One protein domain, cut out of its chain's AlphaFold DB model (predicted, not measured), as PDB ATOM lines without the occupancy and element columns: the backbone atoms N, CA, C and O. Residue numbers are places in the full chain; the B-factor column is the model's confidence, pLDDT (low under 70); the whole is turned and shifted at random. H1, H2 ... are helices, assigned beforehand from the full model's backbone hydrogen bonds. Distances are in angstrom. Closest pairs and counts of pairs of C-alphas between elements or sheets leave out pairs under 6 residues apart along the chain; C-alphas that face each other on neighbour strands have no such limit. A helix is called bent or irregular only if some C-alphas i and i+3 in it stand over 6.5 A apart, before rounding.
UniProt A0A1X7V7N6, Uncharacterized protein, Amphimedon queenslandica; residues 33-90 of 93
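What this domain is: This is residues 33 to 90 of the 93 residues of an uncharacterized protein of Amphimedon queenslandica (UniProt A0A1X7V7N6). Two long helices, H2 and H1, form a loose helical hairpin shaped like a narrow V: they meet where H1 begins and H2 ends, and they spread toward the long link that joins them, residues 58 to 69. The first residues, 33 to 39, stick out as a free tail. The printed part has 58 residues with two named helices, H1 then H2 along the chain, and no named strand; the class is all helix. The whole is loose, with a radius of gyration of the C-alphas of 12.9 A, and the C-alphas span 34 by 23 by 19 A.

How they stand to each other: The longest helix by residues is H2, residues 70 to 88, with a kink of 30 degrees near residue 77. It touches H1, residues 41 to 57, and the closest C-alphas, those of Pro 41 and Leu 86, are 6.4 A apart. H1 touches H2 with residues 41 to 45 alone, and H2 touches H1 with residues 82 to 86 alone. They run opposite ways at a steep tilt of 38 degrees, only just past shallow, and form a helical hairpin. Their centres are 13.8 A apart. In H1 every O i to N i+4 pair is within hydrogen-bond range; in H2 13 of 15 are.

Where its parts are: H2 measures 26.9 A from C-alpha 70 at (42.508, -39.957, 39.574) to C-alpha 88 at (45.473, -34.276, 13.448). It is irregular: C-alphas 71 and 74 are 8.1 A apart. H1 measures 24.2 A and begins with C-alpha 41 at (39.985, -44.095, 16.575).

The domain as a whole: The two C-alphas farthest apart, those of Asn 35 and Pro 61, are 35.9 A apart. The printed part has no cut. The link from H1 to H2, 12 residues, is long. Residues 33 to 39 stand free. The mean pLDDT of the printed part is 77.2; residues 86 to 87 and residue 90 are under 70.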
ATOM      1  N   LYS A  33      39.881 -55.278  15.061       81.19
ATOM      2  CA  LYS A  33      38.857 -55.973  14.292       81.19
ATOM      3  C   LYS A  33      39.229 -57.453  14.174       81.19
ATOM      4  O   LYS A  33      40.384 -57.834  14.339       81.19
ATOM      5  N   VAL A  34      38.254 -58.281  13.800       79.75
ATOM      6  CA  VAL A  34      38.447 -59.732  13.593       79.75
ATOM      7  C   VAL A  34      39.562 -60.034  12.582       79.75
ATOM      8  O   VAL A  34      40.242 -61.047  12.692       79.75
ATOM      9  N   ASN A  35      39.787 -59.141  11.617       84.19
ATOM     10  CA  ASN A  35      40.852 -59.270  10.624       84.19
ATOM     11  C   ASN A  35      42.242 -58.805  11.118       84.19
ATOM     12  O   ASN A  35      43.187 -58.831  10.339       84.19
ATOM     13  N   GLY A  36      42.376 -58.374  12.378       80.00
ATOM     14  CA  GLY A  36      43.630 -57.907  12.979       80.00
ATOM     15  C   GLY A  36      43.913 -56.407  12.822       80.00
ATOM     16  O   GLY A  36      44.833 -55.887  13.464       80.00
ATOM     17  N   ASP A  37      43.112 -55.689  12.030       81.19
ATOM     18  CA  ASP A  37      43.271 -54.244  11.856       81.19
ATOM     19  C   ASP A  37      42.884 -53.491  13.126       81.19
ATOM     20  O   ASP A  37      41.925 -53.844  13.818       81.19
ATOM     21  N   ARG A  38      43.576 -52.386  13.404       77.88
ATOM     22  CA  ARG A  38      43.153 -51.465  14.462       77.88
ATOM     23  C   ARG A  38      41.801 -50.844  14.109       77.88
ATOM     24  O   ARG A  38      41.507 -50.558  12.942       77.88
ATOM     25  N   TYR A  39      40.966 -50.629  15.123       76.75
ATOM     26  CA  TYR A  39      39.784 -49.800  14.930       76.75
ATOM     27  C   TYR A  39      40.213 -48.373  14.581       76.75
ATOM     28  O   TYR A  39      41.190 -47.877  15.148       76.75
ATOM     29  N   PRO A  40      39.504 -47.696  13.660       73.00
ATOM     30  CA  PRO A  40      39.732 -46.278  13.471       73.00
ATOM     31  C   PRO A  40      39.400 -45.584  14.796       73.00
ATOM     32  O   PRO A  40      38.425 -45.968  15.455       73.00
ATOM     33  N   PRO A  41      40.167 -44.574  15.217       70.06
ATOM     34  CA  PRO A  41      39.985 -44.095  16.575       70.06
ATOM     35  C   PRO A  41      38.650 -43.347  16.813       70.06
ATOM     36  O   PRO A  41      38.182 -43.264  17.947       70.06
ATOM     37  N   SER A  42      37.913 -42.967  15.759       73.88
ATOM     38  CA  SER A  42      36.504 -42.546  15.859       73.88
ATOM     39  C   SER A  42      35.585 -43.651  16.393       73.88
ATOM     40  O   SER A  42      34.678 -43.372  17.173       73.88
ATOM     41  N   SER A  43      35.842 -44.916  16.045       78.94
ATOM     42  CA  SER A  43      35.135 -46.060  16.624       78.94
ATOM     43  C   SER A  43      35.473 -46.243  18.099       78.94
ATOM     44  O   SER A  43      34.577 -46.542  18.881       78.94
ATOM     45  N   ILE A  44      36.728 -46.012  18.499       75.12
ATOM     46  CA  ILE A  44      37.132 -46.037  19.914       75.12
ATOM     47  C   ILE A  44      36.370 -44.965  20.701       75.12
ATOM     48  O   ILE A  44      35.803 -45.263  21.750       75.12
ATOM     49  N   ARG A  45      36.241 -43.750  20.154       74.19
ATOM     50  CA  ARG A  45      35.423 -42.676  20.741       74.19
ATOM     51  C   ARG A  45      33.943 -43.057  20.857       74.19
ATOM     52  O   ARG A  45      33.309 -42.780  21.878       74.19
ATOM     53  N   SER A  46      33.370 -43.698  19.837       80.38
ATOM     54  CA  SER A  46      31.989 -44.196  19.902       80.38
ATOM     55  C   SER A  46      31.817 -45.279  20.968       80.38
ATOM     56  O   SER A  46      30.826 -45.252  21.693       80.38
ATOM     57  N   LEU A  47      32.789 -46.186  21.114       78.00
ATOM     58  CA  LEU A  47      32.787 -47.213  22.158       78.00
ATOM     59  C   LEU A  47      32.865 -46.592  23.553       78.00
ATOM     60  O   LEU A  47      32.053 -46.935  24.403       78.00
ATOM     61  N   GLN A  48      33.761 -45.627  23.773       77.19
ATOM     62  CA  GLN A  48      33.833 -44.868  25.027       77.19
ATOM     63  C   GLN A  48      32.507 -44.176  25.347       77.19
ATOM     64  O   GLN A  48      32.016 -44.265  26.465       77.19
ATOM     65  N   SER A  49      31.895 -43.525  24.355       80.88
ATOM     66  CA  SER A  49      30.599 -42.860  24.535       80.88
ATOM     67  C   SER A  49      29.503 -43.862  24.915       80.88
ATOM     68  O   SER A  49      28.667 -43.569  25.768       80.88
ATOM     69  N   GLY A  50      29.524 -45.054  24.308       82.69
ATOM     70  CA  GLY A  50      28.629 -46.157  24.648       82.69
ATOM     71  C   GLY A  50      28.844 -46.666  26.073       82.69
ATOM     72  O   GLY A  50      27.882 -46.765  26.824       82.69
ATOM     73  N   ILE A  51      30.097 -46.902  26.468       81.31
ATOM     74  CA  ILE A  51      30.468 -47.323  27.828       81.31
ATOM     75  C   ILE A  51      30.017 -46.278  28.851       81.31
ATOM     76  O   ILE A  51      29.358 -46.624  29.824       81.31
ATOM     77  N   GLY A  52      30.308 -44.997  28.616       80.25
ATOM     78  CA  GLY A  52      29.895 -43.917  29.511       80.25
ATOM     79  C   GLY A  52      28.377 -43.842  29.683       80.25
ATOM     80  O   GLY A  52      27.898 -43.667  30.803       80.25
ATOM     81  N   ARG A  53      27.612 -44.028  28.597       84.06
ATOM     82  CA  ARG A  53      26.145 -44.100  28.665       84.06
ATOM     83  C   ARG A  53      25.681 -45.315  29.468       84.06
ATOM     84  O   ARG A  53      24.859 -45.146  30.357       84.06
ATOM     85  N   GLU A  54      26.232 -46.496  29.207       83.94
ATOM     86  CA  GLU A  54      25.858 -47.725  29.914       83.94
ATOM     87  C   GLU A  54      26.124 -47.615  31.424       83.94
ATOM     88  O   GLU A  54      25.268 -47.961  32.238       83.94
ATOM     89  N   LEU A  55      27.280 -47.071  31.823       82.62
ATOM     90  CA  LEU A  55      27.615 -46.847  33.233       82.62
ATOM     91  C   LEU A  55      26.637 -45.869  33.904       82.62
ATOM     92  O   LEU A  55      26.206 -46.104  35.036       82.62
ATOM     93  N   ALA A  56      26.262 -44.796  33.203       82.06
ATOM     94  CA  ALA A  56      25.302 -43.812  33.696       82.06
ATOM     95  C   ALA A  56      23.885 -44.398  33.828       82.06
ATOM     96  O   ALA A  56      23.249 -44.230  34.871       82.06
ATOM     97  N   ASP A  57      23.417 -45.125  32.811       88.44
ATOM     98  CA  ASP A  57      22.088 -45.745  32.781       88.44
ATOM     99  C   ASP A  57      21.937 -46.792  33.900       88.44
ATOM    100  O   ASP A  57      20.891 -46.874  34.551       88.44
ATOM    101  N   ASN A  58      23.017 -47.519  34.209       85.44
ATOM    102  CA  ASN A  58      23.069 -48.490  35.305       85.44
ATOM    103  C   ASN A  58      23.430 -47.881  36.674       85.44
ATOM    104  O   ASN A  58      23.520 -48.611  37.660       85.44
ATOM    105  N   LYS A  59      23.602 -46.554  36.767       84.00
ATOM    106  CA  LYS A  59      23.934 -45.828  38.010       84.00
ATOM    107  C   LYS A  59      25.180 -46.375  38.715       84.00
ATOM    108  O   LYS A  59      25.219 -46.461  39.946       84.00
ATOM    109  N   VAL A  60      26.190 -46.759  37.939       80.88
ATOM    110  CA  VAL A  60      27.471 -47.217  38.482       80.88
ATOM    111  C   VAL A  60      28.104 -46.062  39.277       80.88
ATOM    112  O   VAL A  60      28.140 -44.935  38.783       80.88
ATOM    113  N   PRO A  61      28.579 -46.291  40.518       73.12
ATOM    114  CA  PRO A  61      29.024 -45.215  41.411       73.12
ATOM    115  C   PRO A  61      30.403 -44.642  41.055       73.12
ATOM    116  O   PRO A  61      30.882 -43.742  41.740       73.12
ATOM    117  N   PHE A  62      31.044 -45.166  40.013       71.25
ATOM    118  CA  PHE A  62      32.324 -44.708  39.495       71.25
ATOM    119  C   PHE A  62      32.208 -44.459  37.993       71.25
ATOM    120  O   PHE A  62      31.420 -45.104  37.298       71.25
ATOM    121  N   ASN A  63      33.019 -43.535  37.490       72.50
ATOM    122  CA  ASN A  63      33.084 -43.235  36.071       72.50
ATOM    123  C   ASN A  63      34.530 -43.365  35.602       72.50
ATOM    124  O   ASN A  63      35.327 -42.445  35.743       72.50
ATOM    125  N   ILE A  64      34.836 -44.507  34.984       74.69
ATOM    126  CA  ILE A  64      36.172 -44.814  34.454       74.69
ATOM    127  C   ILE A  64      36.619 -43.860  33.333       74.69
ATOM    128  O   ILE A  64      37.771 -43.897  32.918       74.69
ATOM    129  N   LEU A  65      35.701 -43.034  32.817       75.56
ATOM    130  CA  LEU A  65      35.933 -42.043  31.767       75.56
ATOM    131  C   LEU A  65      35.865 -40.599  32.296       75.56
ATOM    132  O   LEU A  65      35.897 -39.657  31.503       75.56
ATOM    133  N   ASP A  66      35.717 -40.394  33.610       75.62
ATOM    134  CA  ASP A  66      35.805 -39.058  34.196       75.62
ATOM    135  C   ASP A  66      37.272 -38.631  34.263       75.62
ATOM    136  O   ASP A  66      38.113 -39.308  34.853       75.62
ATOM    137  N   ARG A  67      37.578 -37.471  33.681       70.25
ATOM    138  CA  ARG A  67      38.916 -36.869  33.731       70.25
ATOM    139  C   ARG A  67      39.329 -36.445  35.141       70.25
ATOM    140  O   ARG A  67      40.514 -36.233  35.375       70.25
ATOM    141  N   ASN A  68      38.373 -36.289  36.055       73.81
ATOM    142  CA  ASN A  68      38.631 -35.939  37.449       73.81
ATOM    143  C   ASN A  68      38.820 -37.169  38.347       73.81
ATOM    144  O   ASN A  68      39.203 -37.009  39.507       73.81
ATOM    145  N   ASP A  69      38.567 -38.381  37.841       74.38
ATOM    146  CA  ASP A  69      38.831 -39.604  38.589       74.38
ATOM    147  C   ASP A  69      40.311 -39.985  38.459       74.38
ATOM    148  O   ASP A  69      40.777 -40.489  37.432       74.38
ATOM    149  N   LEU A  70      41.066 -39.720  39.527       74.81
ATOM    150  CA  LEU A  70      42.508 -39.957  39.574       74.81
ATOM    151  C   LEU A  70      42.873 -41.441  39.427       74.81
ATOM    152  O   LEU A  70      43.978 -41.738  38.981       74.81
ATOM    153  N   HIS A  71      41.959 -42.368  39.727       70.00
ATOM    154  CA  HIS A  71      42.205 -43.804  39.554       70.00
ATOM    155  C   HIS A  71      42.338 -44.204  38.077       70.00
ATOM    156  O   HIS A  71      42.955 -45.217  37.759       70.00
ATOM    157  N   PHE A  72      41.781 -43.399  37.165       74.19
ATOM    158  CA  PHE A  72      41.767 -43.664  35.726       74.19
ATOM    159  C   PHE A  72      42.523 -42.597  34.926       74.19
ATOM    160  O   PHE A  72      42.319 -42.448  33.721       74.19
ATOM    161  N   GLN A  73      43.415 -41.839  35.571       78.69
ATOM    162  CA  GLN A  73      44.140 -40.747  34.921       78.69
ATOM    163  C   GLN A  73      44.985 -41.232  33.733       78.69
ATOM    164  O   GLN A  73      44.937 -40.632  32.660       78.69
ATOM    165  N   ASP A  74      45.694 -42.349  33.883       76.19
ATOM    166  CA  ASP A  74      46.531 -42.899  32.812       76.19
ATOM    167  C   ASP A  74      45.697 -43.430  31.630       76.19
ATOM    168  O   ASP A  74      46.086 -43.293  30.463       76.19
ATOM    169  N   LEU A  75      44.503 -43.971  31.913       80.19
ATOM    170  CA  LEU A  75      43.527 -44.307  30.880       80.19
ATOM    171  C   LEU A  75      43.115 -43.039  30.133       80.19
ATOM    172  O   LEU A  75      43.275 -42.983  28.918       80.19
ATOM    173  N   ASN A  76      42.678 -41.999  30.842       78.56
ATOM    174  CA  ASN A  76      42.285 -40.727  30.238       78.56
ATOM    175  C   ASN A  76      43.398 -40.112  29.369       78.56
ATOM    176  O   ASN A  76      43.126 -39.713  28.239       78.56
ATOM    177  N   CYS A  77      44.655 -40.114  29.824       80.50
ATOM    178  CA  CYS A  77      45.808 -39.657  29.036       80.50
ATOM    179  C   CYS A  77      45.991 -40.461  27.737       80.50
ATOM    180  O   CYS A  77      46.269 -39.898  26.671       80.50
ATOM    181  N   THR A  78      45.813 -41.782  27.811       81.44
ATOM    182  CA  THR A  78      45.876 -42.672  26.644       81.44
ATOM    183  C   THR A  78      44.765 -42.338  25.651       81.44
ATOM    184  O   THR A  78      45.017 -42.187  24.454       81.44
ATOM    185  N   LEU A  79      43.539 -42.147  26.144       77.88
ATOM    186  CA  LEU A  79      42.393 -41.787  25.311       77.88
ATOM    187  C   LEU A  79      42.558 -40.397  24.677       77.88
ATOM    188  O   LEU A  79      42.238 -40.222  23.502       77.88
ATOM    189  N   ASP A  80      43.094 -39.423  25.412       80.50
ATOM    190  CA  ASP A  80      43.376 -38.077  24.906       80.50
ATOM    191  C   ASP A  80      44.466 -38.080  23.827       80.50
ATOM    192  O   ASP A  80      44.360 -37.342  22.845       80.50
ATOM    193  N   THR A  81      45.474 -38.946  23.955       81.06
ATOM    194  CA  THR A  81      46.503 -39.141  22.922       81.06
ATOM    195  C   THR A  81      45.879 -39.680  21.635       81.06
ATOM    196  O   THR A  81      46.039 -39.074  20.577       81.06
ATOM    197  N   ILE A  82      45.075 -40.744  21.740       77.12
ATOM    198  CA  ILE A  82      44.347 -41.332  20.605       77.12
ATOM    199  C   ILE A  82      43.425 -40.291  19.941       77.12
ATOM    200  O   ILE A  82      43.384 -40.165  18.716       77.12
ATOM    201  N   ASN A  83      42.702 -39.502  20.739       72.44
ATOM    202  CA  ASN A  83      41.818 -38.448  20.238       72.44
ATOM    203  C   ASN A  83      42.584 -37.282  19.586       72.44
ATOM    204  O   ASN A  83      42.101 -36.685  18.623       72.44
ATOM    205  N   SER A  84      43.779 -36.956  20.073       76.00
ATOM    206  CA  SER A  84      44.627 -35.913  19.484       76.00
ATOM    207  C   SER A  84      45.186 -36.335  18.123       76.00
ATOM    208  O   SER A  84      45.277 -35.513  17.210       76.00
ATOM    209  N   GLU A  85      45.522 -37.617  17.961       74.12
ATOM    210  CA  GLU A  85      45.908 -38.197  16.669       74.12
ATOM    211  C   GLU A  85      44.748 -38.129  15.664       74.12
ATOM    212  O   GLU A  85      44.936 -37.660  14.545       74.12
ATOM    213  N   LEU A  86      43.517 -38.445  16.087       66.94
ATOM    214  CA  LEU A  86      42.320 -38.294  15.242       66.94
ATOM    215  C   LEU A  86      42.087 -36.875  14.737       66.94
ATOM    216  O   LEU A  86      41.674 -36.683  13.591       66.94
ATOM    217  N   TYR A  87      42.264 -35.891  15.619       69.50
ATOM    218  CA  TYR A  87      42.090 -34.489  15.265       69.50
ATOM    219  C   TYR A  87      43.137 -34.066  14.231       69.50
ATOM    220  O   TYR A  87      42.816 -33.398  13.249       69.50
ATOM    221  N   ARG A  88      44.387 -34.515  14.408       72.44
ATOM    222  CA  ARG A  88      45.473 -34.276  13.448       72.44
ATOM    223  C   ARG A  88      45.190 -34.906  12.083       72.44
ATOM    224  O   ARG A  88      45.480 -34.278  11.069       72.44
ATOM    225  N   ASP A  89      44.583 -36.088  12.065       70.00
ATOM    226  CA  ASP A  89      44.250 -36.820  10.840       70.00
ATOM    227  C   ASP A  89      42.941 -36.337  10.178       70.00
ATOM    228  O   ASP A  89      42.515 -36.885   9.160       70.00
ATOM    229  N   GLY A  90      42.284 -35.307  10.732       65.00
ATOM    230  CA  GLY A  90      41.049 -34.726  10.190       65.00
ATOM    231  C   GLY A  90      39.810 -35.614  10.349       65.00
ATOM    232  O   GLY A  90      38.789 -35.377   9.707       65.00
TER     233      GLY A  90